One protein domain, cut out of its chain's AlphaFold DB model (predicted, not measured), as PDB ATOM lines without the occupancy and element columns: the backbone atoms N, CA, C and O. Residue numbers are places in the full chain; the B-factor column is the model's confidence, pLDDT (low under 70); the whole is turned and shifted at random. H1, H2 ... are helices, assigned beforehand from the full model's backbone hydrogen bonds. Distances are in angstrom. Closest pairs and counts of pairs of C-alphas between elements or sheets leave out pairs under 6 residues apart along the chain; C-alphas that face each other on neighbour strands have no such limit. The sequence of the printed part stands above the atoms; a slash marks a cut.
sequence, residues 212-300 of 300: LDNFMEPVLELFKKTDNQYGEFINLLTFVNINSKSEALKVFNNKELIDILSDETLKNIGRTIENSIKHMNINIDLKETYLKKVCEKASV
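What this domain is: This is residues 212 to 300 of the 300 residues of an uncharacterized protein of Marinirhabdus gelatinilytica (UniProt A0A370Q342). Six helices stack in three tiers: H1 at one side, H2 beside H3 and short H4 in the middle, the H5 and H6 hairpin at the other side. The printed part has 89 residues, 68 of them in six named helices, H1 to H6 in order along the chain, with no named strand; the class is all helix, and the whole is compact, with a radius of gyration of the C-alphas of 12.0 A and spans of 32 by 27 by 19 A.

Where its parts are: H1, residues 212 to 225, begins at C-alpha (-50.285, -4.814, -39.869). H2 is 229 to 243, 21.6 A; H3 245 to 251; H4 255 to 259. H5, 263 to 280, 24.0 A, has a kink of 53 degrees near 274. H6, 290 to 298, ends at C-alpha (-34.257, 11.007, -51.525).

How they stand to each other: H1 and H4 only just touch, with 3 pairs of C-alphas within 8 A, closest Leu 220 and Leu 257, 6.1 A. H2 touches H5, closest C-alphas Tyr 230 and Thr 265, 5.2 A. H3 has 1 of 3 O i to N i+4 pairs within hydrogen-bond range, 4 of 4 i+3.

The domain as a whole: The printed part has no cut and no long link; residue 300 is under pLDDT 70.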
ATOM      1  N   LEU A 212     -50.452  -6.239 -39.601       93.38
ATOM      2  CA  LEU A 212     -50.285  -4.814 -39.869       93.38
ATOM      3  C   LEU A 212     -51.305  -4.289 -40.891       93.38
ATOM      4  O   LEU A 212     -51.808  -3.177 -40.746       93.38
ATOM      5  N   ASP A 213     -51.657  -5.111 -41.878       93.31
ATOM      6  CA  ASP A 213     -52.579  -4.747 -42.959       93.31
ATOM      7  C   ASP A 213     -53.985  -4.396 -42.435       93.31
ATOM      8  O   ASP A 213     -54.637  -3.501 -42.966       93.31
ATOM      9  N   ASN A 214     -54.421  -5.029 -41.338       93.19
ATOM     10  CA  ASN A 214     -55.736  -4.791 -40.731       93.19
ATOM     11  C   ASN A 214     -55.852  -3.418 -40.046       93.19
ATOM     12  O   ASN A 214     -56.959  -2.968 -39.768       93.19
ATOM     13  N   PHE A 215     -54.725  -2.762 -39.763       94.44
ATOM     14  CA  PHE A 215     -54.663  -1.484 -39.048       94.44
ATOM     15  C   PHE A 215     -53.833  -0.447 -39.809       94.44
ATOM     16  O   PHE A 215     -53.315   0.499 -39.218       94.44
ATOM     17  N   MET A 216     -53.682  -0.605 -41.126       93.50
ATOM     18  CA  MET A 216     -52.865   0.313 -41.915       93.50
ATOM     19  C   MET A 216     -53.444   1.730 -41.913       93.50
ATOM     20  O   MET A 216     -52.709   2.687 -41.711       93.50
ATOM     21  N   GLU A 217     -54.762   1.879 -42.060       94.00
ATOM     22  CA  GLU A 217     -55.429   3.186 -42.086       94.00
ATOM     23  C   GLU A 217     -55.105   4.076 -40.862       94.00
ATOM     24  O   GLU A 217     -54.585   5.181 -41.067       94.00
ATOM     25  N   PRO A 218     -55.293   3.628 -39.602       93.25
ATOM     26  CA  PRO A 218     -54.942   4.438 -38.431       93.25
ATOM     27  C   PRO A 218     -53.432   4.674 -38.289       93.25
ATOM     28  O   PRO A 218     -53.020   5.725 -37.792       93.25
ATOM     29  N   VAL A 219     -52.593   3.741 -38.755       94.69
ATOM     30  CA  VAL A 219     -51.136   3.944 -38.811       94.69
ATOM     31  C   VAL A 219     -50.798   5.061 -39.802       94.69
ATOM     32  O   VAL A 219     -50.086   5.995 -39.446       94.69
ATOM     33  N   LEU A 220     -51.347   5.044 -41.016       95.00
ATOM     34  CA  LEU A 220     -51.125   6.104 -42.002       95.00
ATOM     35  C   LEU A 220     -51.611   7.465 -41.489       95.00
ATOM     36  O   LEU A 220     -50.943   8.480 -41.691       95.00
ATOM     37  N   GLU A 221     -52.757   7.504 -40.809       94.19
ATOM     38  CA  GLU A 221     -53.285   8.731 -40.211       94.19
ATOM     39  C   GLU A 221     -52.352   9.297 -39.128       94.19
ATOM     40  O   GLU A 221     -52.120  10.510 -39.094       94.19
ATOM     41  N   LEU A 222     -51.767   8.438 -38.286       93.25
ATOM     42  CA  LEU A 222     -50.758   8.831 -37.300       93.25
ATOM     43  C   LEU A 222     -49.537   9.477 -37.978       93.25
ATOM     44  O   LEU A 222     -49.109  10.559 -37.574       93.25
ATOM     45  N   PHE A 223     -49.007   8.854 -39.033       94.44
ATOM     46  CA  PHE A 223     -47.818   9.341 -39.745       94.44
ATOM     47  C   PHE A 223     -48.059  10.636 -40.530       94.44
ATOM     48  O   PHE A 223     -47.139  11.437 -40.685       94.44
ATOM     49  N   LYS A 224     -49.288  10.878 -40.998       93.31
ATOM     50  CA  LYS A 224     -49.669  12.143 -41.652       93.31
ATOM     51  C   LYS A 224     -49.779  13.316 -40.675       93.31
ATOM     52  O   LYS A 224     -49.701  14.462 -41.101       93.31
ATOM     53  N   LYS A 225     -50.017  13.045 -39.386       90.88
ATOM     54  CA  LYS A 225     -50.279  14.067 -38.356       90.88
ATOM     55  C   LYS A 225     -49.106  14.318 -37.408       90.88
ATOM     56  O   LYS A 225     -49.206  15.218 -36.580       90.88
ATOM     57  N   THR A 226     -48.059  13.499 -37.463       92.25
ATOM     58  CA  THR A 226     -46.894  13.608 -36.575       92.25
ATOM     59  C   THR A 226     -45.811  14.494 -37.180       92.25
ATOM     60  O   THR A 226     -45.497  14.378 -38.363       92.25
ATOM     61  N   ASP A 227     -45.179  15.314 -36.342       92.12
ATOM     62  CA  ASP A 227     -44.001  16.097 -36.732       92.12
ATOM     63  C   ASP A 227     -42.720  15.239 -36.749       92.12
ATOM     64  O   ASP A 227     -41.732  15.596 -37.382       92.12
ATOM     65  N   ASN A 228     -42.721  14.081 -36.072       94.94
ATOM     66  CA  ASN A 228     -41.561  13.192 -35.953       94.94
ATOM     67  C   ASN A 228     -41.804  11.841 -36.644       94.94
ATOM     68  O   ASN A 228     -41.820  10.784 -36.006       94.94
ATOM     69  N   GLN A 229     -41.981  11.868 -37.967       95.75
ATOM     70  CA  GLN A 229     -42.232  10.661 -38.764       95.75
ATOM     71  C   GLN A 229     -41.102   9.625 -38.638       95.75
ATOM     72  O   GLN A 229     -41.370   8.427 -38.591       95.75
ATOM     73  N   TYR A 230     -39.844  10.071 -38.524       95.75
ATOM     74  CA  TYR A 230     -38.696   9.191 -38.286       95.75
ATOM     75  C   TYR A 230     -38.852   8.382 -36.992       95.75
ATOM     76  O   TYR A 230     -38.731   7.157 -37.006       95.75
ATOM     77  N   GLY A 231     -39.148   9.054 -35.875       94.00
ATOM     78  CA  GLY A 231     -39.354   8.397 -34.586       94.00
ATOM     79  C   GLY A 231     -40.514   7.404 -34.623       94.00
ATOM     80  O   GLY A 231     -40.375   6.287 -34.128       94.00
ATOM     81  N   GLU A 232     -41.628   7.770 -35.265       94.56
ATOM     82  CA  GLU A 232     -42.765   6.859 -35.428       94.56
ATOM     83  C   GLU A 232     -42.425   5.637 -36.281       94.56
ATOM     84  O   GLU A 232     -42.802   4.522 -35.920       94.56
ATOM     85  N   PHE A 233     -41.655   5.811 -37.359       95.81
ATOM     86  CA  PHE A 233     -41.201   4.707 -38.205       95.81
ATOM     87  C   PHE A 233     -40.356   3.704 -37.420       95.81
ATOM     88  O   PHE A 233     -40.612   2.500 -37.459       95.81
ATOM     89  N   ILE A 234     -39.368   4.199 -36.670       93.88
ATOM     90  CA  ILE A 234     -38.491   3.349 -35.863       93.88
ATOM     91  C   ILE A 234     -39.272   2.668 -34.733       93.88
ATOM     92  O   ILE A 234     -39.048   1.484 -34.481       93.88
ATOM     93  N   ASN A 235     -40.218   3.362 -34.093       92.81
ATOM     94  CA  ASN A 235     -41.072   2.778 -33.057       92.81
ATOM     95  C   ASN A 235     -41.962   1.667 -33.618       92.81
ATOM     96  O   ASN A 235     -41.973   0.566 -33.068       92.81
ATOM     97  N   LEU A 236     -42.666   1.930 -34.724       95.50
ATOM     98  CA  LEU A 236     -43.490   0.934 -35.406       95.50
ATOM     99  C   LEU A 236     -42.658  -0.306 -35.733       95.50
ATOM    100  O   LEU A 236     -43.010  -1.411 -35.325       95.50
ATOM    101  N   LEU A 237     -41.515  -0.114 -36.396       95.12
ATOM    102  CA  LEU A 237     -40.624  -1.205 -36.769       95.12
ATOM    103  C   LEU A 237     -40.140  -1.998 -35.546       95.12
ATOM    104  O   LEU A 237     -40.168  -3.227 -35.564       95.12
ATOM    105  N   THR A 238     -39.740  -1.310 -34.475       93.25
ATOM    106  CA  THR A 238     -39.235  -1.935 -33.244       93.25
ATOM    107  C   THR A 238     -40.307  -2.790 -32.573       93.25
ATOM    108  O   THR A 238     -40.082  -3.972 -32.315       93.25
ATOM    109  N   PHE A 239     -41.485  -2.223 -32.302       93.25
ATOM    110  CA  PHE A 239     -42.529  -2.919 -31.546       93.25
ATOM    111  C   PHE A 239     -43.225  -4.010 -32.354       93.25
ATOM    112  O   PHE A 239     -43.574  -5.049 -31.784       93.25
ATOM    113  N   VAL A 240     -43.355  -3.828 -33.671       94.12
ATOM    114  CA  VAL A 240     -43.816  -4.899 -34.555       94.12
ATOM    115  C   VAL A 240     -42.783  -6.025 -34.597       94.12
ATOM    116  O   VAL A 240     -43.157  -7.179 -34.416       94.12
ATOM    117  N   ASN A 241     -41.486  -5.723 -34.731       93.44
ATOM    118  CA  ASN A 241     -40.437  -6.747 -34.791       93.44
ATOM    119  C   ASN A 241     -40.299  -7.573 -33.502       93.44
ATOM    120  O   ASN A 241     -40.059  -8.776 -33.587       93.44
ATOM    121  N   ILE A 242     -40.467  -6.955 -32.325       91.00
ATOM    122  CA  ILE A 242     -40.419  -7.663 -31.030       91.00
ATOM    123  C   ILE A 242     -41.419  -8.827 -30.992       91.00
ATOM    124  O   ILE A 242     -41.128  -9.869 -30.409       91.00
ATOM    125  N   ASN A 243     -42.581  -8.660 -31.622       88.81
ATOM    126  CA  ASN A 243     -43.681  -9.619 -31.557       88.81
ATOM    127  C   ASN A 243     -43.807 -10.479 -32.821       88.81
ATOM    128  O   ASN A 243     -44.160 -11.651 -32.731       88.81
ATOM    129  N   SER A 244     -43.526  -9.913 -33.997       93.06
ATOM    130  CA  SER A 244     -43.662 -10.597 -35.280       93.06
ATOM    131  C   SER A 244     -42.657 -10.085 -36.312       93.06
ATOM    132  O   SER A 244     -42.824  -9.034 -36.937       93.06
ATOM    133  N   LYS A 245     -41.614 -10.889 -36.554       91.38
ATOM    134  CA  LYS A 245     -40.604 -10.596 -37.583       91.38
ATOM    135  C   LYS A 245     -41.214 -10.529 -38.983       91.38
ATOM    136  O   LYS A 245     -40.810  -9.686 -39.774       91.38
ATOM    137  N   SER A 246     -42.183 -11.394 -39.296       92.44
ATOM    138  CA  SER A 246     -42.835 -11.408 -40.610       92.44
ATOM    139  C   SER A 246     -43.644 -10.139 -40.860       92.44
ATOM    140  O   SER A 246     -43.579  -9.592 -41.957       92.44
ATOM    141  N   GLU A 247     -44.348  -9.624 -39.847       94.50
ATOM    142  CA  GLU A 247     -45.051  -8.343 -39.971       94.50
ATOM    143  C   GLU A 247     -44.065  -7.173 -40.082       94.50
ATOM    144  O   GLU A 247     -44.287  -6.255 -40.867       94.50
ATOM    145  N   ALA A 248     -42.925  -7.226 -39.385       93.31
ATOM    146  CA  ALA A 248     -41.886  -6.206 -39.521       93.31
ATOM    147  C   ALA A 248     -41.313  -6.142 -40.947       93.31
ATOM    148  O   ALA A 248     -41.058  -5.052 -41.454       93.31
ATOM    149  N   LEU A 249     -41.170  -7.283 -41.638       92.88
ATOM    150  CA  LEU A 249     -40.742  -7.316 -43.046       92.88
ATOM    151  C   LEU A 249     -41.711  -6.574 -43.978       92.88
ATOM    152  O   LEU A 249     -41.273  -5.992 -44.976       92.88
ATOM    153  N   LYS A 250     -43.010  -6.553 -43.654       95.06
ATOM    154  CA  LYS A 250     -44.009  -5.816 -44.442       95.06
ATOM    155  C   LYS A 250     -43.783  -4.310 -44.378       95.06
ATOM    156  O   LYS A 250     -43.967  -3.647 -45.393       95.06
ATOM    157  N   VAL A 251     -43.307  -3.775 -43.250       96.00
ATOM    158  CA  VAL A 251     -43.016  -2.335 -43.086       96.00
ATOM    159  C   VAL A 251     -42.027  -1.844 -44.151       96.00
ATOM    160  O   VAL A 251     -42.232  -0.789 -44.738       96.00
ATOM    161  N   PHE A 252     -40.997  -2.634 -44.478       96.00
ATOM    162  CA  PHE A 252     -39.979  -2.275 -45.481       96.00
ATOM    163  C   PHE A 252     -40.492  -2.234 -46.926       96.00
ATOM    164  O   PHE A 252     -39.835  -1.665 -47.801       96.00
ATOM    165  N   ASN A 253     -41.632  -2.869 -47.191       95.56
ATOM    166  CA  ASN A 253     -42.208  -3.002 -48.527       95.56
ATOM    167  C   ASN A 253     -43.599  -2.370 -48.647       95.56
ATOM    168  O   ASN A 253     -44.207  -2.433 -49.717       95.56
ATOM    169  N   ASN A 254     -44.098  -1.746 -47.579       96.31
ATOM    170  CA  ASN A 254     -45.388  -1.080 -47.586       96.31
ATOM    171  C   ASN A 254     -45.267   0.285 -48.275       96.31
ATOM    172  O   ASN A 254     -44.740   1.240 -47.706       96.31
ATOM    173  N   LYS A 255     -45.747   0.362 -49.518       96.31
ATOM    174  CA  LYS A 255     -45.663   1.582 -50.329       96.31
ATOM    175  C   LYS A 255     -46.462   2.730 -49.727       96.31
ATOM    176  O   LYS A 255     -45.937   3.827 -49.626       96.31
ATOM    177  N   GLU A 256     -47.684   2.466 -49.272       96.06
ATOM    178  CA  GLU A 256     -48.571   3.498 -48.723       96.06
ATOM    179  C   GLU A 256     -47.956   4.201 -47.511       96.06
ATOM    180  O   GLU A 256     -48.046   5.420 -47.398       96.06
ATOM    181  N   LEU A 257     -47.293   3.447 -46.632       96.88
ATOM    182  CA  LEU A 257     -46.589   3.984 -45.472       96.88
ATOM    183  C   LEU A 257     -45.313   4.730 -45.862       96.88
ATOM    184  O   LEU A 257     -45.018   5.772 -45.287       96.88
ATOM    185  N   ILE A 258     -44.536   4.192 -46.802       97.62
ATOM    186  CA  ILE A 258     -43.244   4.773 -47.189       97.62
ATOM    187  C   ILE A 258     -43.439   6.063 -47.997       97.62
ATOM    188  O   ILE A 258     -42.708   7.027 -47.779       97.62
ATOM    189  N   ASP A 259     -44.449   6.116 -48.864       96.88
ATOM    190  CA  ASP A 259     -44.706   7.247 -49.765       96.88
ATOM    191  C   ASP A 259     -45.264   8.488 -49.049       96.88
ATOM    192  O   ASP A 259     -45.233   9.584 -49.604       96.88
ATOM    193  N   ILE A 260     -45.760   8.346 -47.814       96.88
ATOM    194  CA  ILE A 260     -46.211   9.484 -46.991       96.88
ATOM    195  C   ILE A 260     -45.093  10.089 -46.128       96.88
ATOM    196  O   ILE A 260     -45.326  11.079 -45.426       96.88
ATOM    197  N   LEU A 261     -43.897   9.496 -46.135       97.00
ATOM    198  CA  LEU A 261     -42.752  10.010 -45.393       97.00
ATOM    199  C   LEU A 261     -42.134  11.200 -46.128       97.00
ATOM    200  O   LEU A 261     -41.954  11.186 -47.340       97.00
ATOM    201  N   SER A 262     -41.762  12.224 -45.368       96.44
ATOM    202  CA  SER A 262     -41.004  13.366 -45.878       96.44
ATOM    203  C   SER A 262     -39.602  12.963 -46.350       96.44
ATOM    204  O   SER A 262     -38.976  12.063 -45.784       96.44
ATOM    205  N   ASP A 263     -39.054  13.696 -47.324       96.12
ATOM    206  CA  ASP A 263     -37.688  13.484 -47.830       96.12
ATOM    207  C   ASP A 263     -36.634  13.533 -46.717       96.12
ATOM    208  O   ASP A 263     -35.685  12.747 -46.709       96.12
ATOM    209  N   GLU A 264     -36.795  14.437 -45.747       95.88
ATOM    210  CA  GLU A 264     -35.915  14.517 -44.580       95.88
ATOM    211  C   GLU A 264     -35.977  13.233 -43.741       95.88
ATOM    212  O   GLU A 264     -34.940  12.683 -43.357       95.88
ATOM    213  N   THR A 265     -37.182  12.713 -43.508       96.94
ATOM    214  CA  THR A 265     -37.377  11.445 -42.799       96.94
ATOM    215  C   THR A 265     -36.735  10.290 -43.558       96.94
ATOM    216  O   THR A 265     -35.990   9.516 -42.958       96.94
ATOM    217  N   LEU A 266     -36.941  10.199 -44.873       97.50
ATOM    218  CA  LEU A 266     -36.345   9.166 -45.724       97.50
ATOM    219  C   LEU A 266     -34.808   9.222 -45.712       97.50
ATOM    220  O   LEU A 266     -34.159   8.185 -45.563       97.50
ATOM    221  N   LYS A 267     -34.210  10.420 -45.771       96.31
ATOM    222  CA  LYS A 267     -32.756  10.616 -45.613       96.31
ATOM    223  C   LYS A 267     -32.262  10.111 -44.256       96.31
ATOM    224  O   LYS A 267     -31.239   9.429 -44.184       96.31
ATOM    225  N   ASN A 268     -32.980  10.428 -43.179       96.06
ATOM    226  CA  ASN A 268     -32.614  10.003 -41.828       96.06
ATOM    227  C   ASN A 268     -32.737   8.484 -41.652       96.06
ATOM    228  O   ASN A 268     -31.799   7.866 -41.147       96.06
ATOM    229  N   ILE A 269     -33.819   7.869 -42.144       96.50
ATOM    230  CA  ILE A 269     -33.975   6.408 -42.177       96.50
ATOM    231  C   ILE A 269     -32.833   5.778 -42.979       96.50
ATOM    232  O   ILE A 269     -32.175   4.870 -42.486       96.50
ATOM    233  N   GLY A 270     -32.532   6.280 -44.180       94.75
ATOM    234  CA  GLY A 270     -31.466   5.746 -45.033       94.75
ATOM    235  C   GLY A 270     -30.087   5.697 -44.363       94.75
ATOM    236  O   GLY A 270     -29.320   4.770 -44.620       94.75
ATOM    237  N   ARG A 271     -29.790   6.645 -43.464       94.31
ATOM    238  CA  ARG A 271     -28.532   6.698 -42.698       94.31
ATOM    239  C   ARG A 271     -28.472   5.704 -41.539       94.31
ATOM    240  O   ARG A 271     -27.380   5.277 -41.174       94.31
ATOM    241  N   THR A 272     -29.606   5.373 -40.922       94.31
ATOM    242  CA  THR A 272     -29.635   4.614 -39.659       94.31
ATOM    243  C   THR A 272     -30.177   3.197 -39.801       94.31
ATOM    244  O   THR A 272     -29.830   2.338 -38.990       94.31
ATOM    245  N   ILE A 273     -30.966   2.915 -40.842       93.06
ATOM    246  CA  ILE A 273     -31.761   1.687 -40.942       93.06
ATOM    247  C   ILE A 273     -30.918   0.409 -40.958       93.06
ATOM    248  O   ILE A 273     -31.325  -0.586 -40.368       93.06
ATOM    249  N   GLU A 274     -29.725   0.423 -41.558       92.75
ATOM    250  CA  GLU A 274     -28.823  -0.739 -41.569       92.75
ATOM    251  C   GLU A 274     -28.348  -1.097 -40.152       92.75
ATOM    252  O   GLU A 274     -28.367  -2.265 -39.754       92.75
ATOM    253  N   ASN A 275     -28.008  -0.084 -39.347       92.38
ATOM    254  CA  ASN A 275     -27.655  -0.275 -37.941       92.38
ATOM    255  C   ASN A 275     -28.867  -0.745 -37.127       92.38
ATOM    256  O   ASN A 275     -28.738  -1.653 -36.305       92.38
ATOM    257  N   SER A 276     -30.046  -0.172 -37.383       91.06
ATOM    258  CA  SER A 276     -31.301  -0.556 -36.733       91.06
ATOM    259  C   SER A 276     -31.669  -2.018 -37.022       91.06
ATOM    260  O   SER A 276     -31.939  -2.765 -36.087       91.06
ATOM    261  N   ILE A 277     -31.606  -2.463 -38.283       91.56
ATOM    262  CA  ILE A 277     -31.838  -3.859 -38.704       91.56
ATOM    263  C   ILE A 277     -30.884  -4.810 -37.983       91.56
ATOM    264  O   ILE A 277     -31.320  -5.828 -37.440       91.56
ATOM    265  N   LYS A 278     -29.591  -4.461 -37.939       92.19
ATOM    266  CA  LYS A 278     -28.565  -5.260 -37.263       92.19
ATOM    267  C   LYS A 278     -28.835  -5.368 -35.763       92.19
ATOM    268  O   LYS A 278     -28.757  -6.463 -35.214       92.19
ATOM    269  N   HIS A 279     -29.173  -4.258 -35.108       91.31
ATOM    270  CA  HIS A 279     -29.483  -4.235 -33.678       91.31
ATOM    271  C   HIS A 279     -30.756  -5.026 -33.347       91.31
ATOM    272  O   HIS A 279     -30.789  -5.775 -32.376       91.31
ATOM    273  N   MET A 280     -31.783  -4.911 -34.190       90.88
ATOM    274  CA  MET A 280     -33.066  -5.602 -34.034       90.88
ATOM    275  C   MET A 280     -33.053  -7.066 -34.500       90.88
ATOM    276  O   MET A 280     -34.058  -7.763 -34.342       90.88
ATOM    277  N   ASN A 281     -31.939  -7.547 -35.067       90.88
ATOM    278  CA  ASN A 281     -31.787  -8.901 -35.603       90.88
ATOM    279  C   ASN A 281     -32.895  -9.279 -36.615       90.88
ATOM    280  O   ASN A 281     -33.524 -10.348 -36.532       90.88
ATOM    281  N   ILE A 282     -33.153  -8.356 -37.550       89.81
ATOM    282  CA  ILE A 282     -34.084  -8.537 -38.670       89.81
ATOM    283  C   ILE A 282     -33.312  -9.167 -39.831       89.81
ATOM    284  O   ILE A 282     -32.335  -8.600 -40.314       89.81
ATOM    285  N   ASN A 283     -33.752 -10.338 -40.291       89.50
ATOM    286  CA  ASN A 283     -33.157 -11.003 -41.448       89.50
ATOM    287  C   ASN A 283     -33.870 -10.547 -42.728       89.50
ATOM    288  O   ASN A 283     -34.951 -11.045 -43.040       89.50
ATOM    289  N   ILE A 284     -33.290  -9.573 -43.428       90.75
ATOM    290  CA  ILE A 284     -33.832  -9.011 -44.666       90.75
ATOM    291  C   ILE A 284     -32.694  -8.631 -45.612       90.75
ATOM    292  O   ILE A 284     -31.690  -8.064 -45.176       90.75
ATOM    293  N   ASP A 285     -32.865  -8.884 -46.911       91.12
ATOM    294  CA  ASP A 285     -32.037  -8.227 -47.919       91.12
ATOM    295  C   ASP A 285     -32.574  -6.814 -48.158       91.12
ATOM    296  O   ASP A 285     -33.499  -6.587 -48.941       91.12
ATOM    297  N   LEU A 286     -32.002  -5.845 -47.439       90.12
ATOM    298  CA  LEU A 286     -32.427  -4.452 -47.517       90.12
ATOM    299  C   LEU A 286     -32.359  -3.907 -48.954       90.12
ATOM    300  O   LEU A 286     -33.185  -3.066 -49.310       90.12
ATOM    301  N   LYS A 287     -31.429  -4.386 -49.792       89.88
ATOM    302  CA  LYS A 287     -31.243  -3.879 -51.162       89.88
ATOM    303  C   LYS A 287     -32.451  -4.142 -52.056       89.88
ATOM    304  O   LYS A 287     -32.710  -3.370 -52.977       89.88
ATOM    305  N   GLU A 288     -33.210  -5.197 -51.780       91.75
ATOM    306  CA  GLU A 288     -34.381  -5.555 -52.579       91.75
ATOM    307  C   GLU A 288     -35.645  -4.789 -52.165       91.75
ATOM    308  O   GLU A 288     -36.603  -4.695 -52.944       91.75
ATOM    309  N   THR A 289     -35.634  -4.183 -50.975       95.75
ATOM    310  CA  THR A 289     -36.811  -3.543 -50.377       95.75
ATOM    311  C   THR A 289     -37.253  -2.275 -51.097       95.75
ATOM    312  O   THR A 289     -36.460  -1.562 -51.722       95.75
ATOM    313  N   TYR A 290     -38.543  -1.955 -50.973       96.94
ATOM    314  CA  TYR A 290     -39.067  -0.673 -51.440       96.94
ATOM    315  C   TYR A 290     -38.435   0.505 -50.687       96.94
ATOM    316  O   TYR A 290     -38.002   1.468 -51.320       96.94
ATOM    317  N   LEU A 291     -38.294   0.385 -49.361       96.38
ATOM    318  CA  LEU A 291     -37.707   1.422 -48.512       96.38
ATOM    319  C   LEU A 291     -36.324   1.860 -49.003       96.38
ATOM    320  O   LEU A 291     -36.088   3.054 -49.171       96.38
ATOM    321  N   LYS A 292     -35.414   0.914 -49.282       95.25
ATOM    322  CA  LYS A 292     -34.052   1.248 -49.728       95.25
ATOM    323  C   LYS A 292     -34.057   2.039 -51.034       95.25
ATOM    324  O   LYS A 292     -33.373   3.056 -51.122       95.25
ATOM    325  N   LYS A 293     -34.882   1.628 -52.003       95.31
ATOM    326  CA  LYS A 293     -35.020   2.303 -53.306       95.31
ATOM    327  C   LYS A 293     -35.509   3.743 -53.160       95.31
ATOM    328  O   LYS A 293     -35.069   4.614 -53.907       95.31
ATOM    329  N   VAL A 294     -36.428   3.999 -52.230       96.25
ATOM    330  CA  VAL A 294     -36.953   5.349 -51.979       96.25
ATOM    331  C   VAL A 294     -35.935   6.204 -51.213       96.25
ATOM    332  O   VAL A 294     -35.673   7.334 -51.617       96.25
ATOM    333  N   CYS A 295     -35.276   5.657 -50.186       94.81
ATOM    334  CA  CYS A 295     -34.236   6.368 -49.434       94.81
ATOM    335  C   CYS A 295     -33.042   6.789 -50.310       94.81
ATOM    336  O   CYS A 295     -32.499   7.880 -50.128       94.81
ATOM    337  N   GLU A 296     -32.626   5.949 -51.263       93.06
ATOM    338  CA  GLU A 296     -31.554   6.279 -52.216       93.06
ATOM    339  C   GLU A 296     -31.942   7.449 -53.121       93.06
ATOM    340  O   GLU A 296     -31.144   8.364 -53.295       93.06
ATOM    341  N   LYS A 297     -33.182   7.472 -53.630       91.88
ATOM    342  CA  LYS A 297     -33.694   8.593 -54.433       91.88
ATOM    343  C   LYS A 297     -33.757   9.893 -53.643       91.88
ATOM    344  O   LYS A 297     -33.392  10.929 -54.179       91.88
ATOM    345  N   ALA A 298     -34.192   9.833 -52.387       89.94
ATOM    346  CA  ALA A 298     -34.257  11.007 -51.525       89.94
ATOM    347  C   ALA A 298     -32.862  11.542 -51.161       89.94
ATOM    348  O   ALA A 298     -32.741  12.701 -50.795       89.94
ATOM    349  N   SER A 299     -31.809  10.719 -51.224       78.56
ATOM    350  CA  SER A 299     -30.440  11.105 -50.842       78.56
ATOM    351  C   SER A 299     -29.642  11.805 -51.951       78.56
ATOM    352  O   SER A 299     -28.542  12.286 -51.670       78.56
ATOM    353  N   VAL A 300     -30.178  11.842 -53.175       61.59
ATOM    354  CA  VAL A 300     -29.646  12.581 -54.337       61.59
ATOM    355  C   VAL A 300     -30.163  14.017 -54.313       61.59
ATOM    356  O   VAL A 300     -29.354  14.921 -54.614       61.59
TER     357      VAL A 300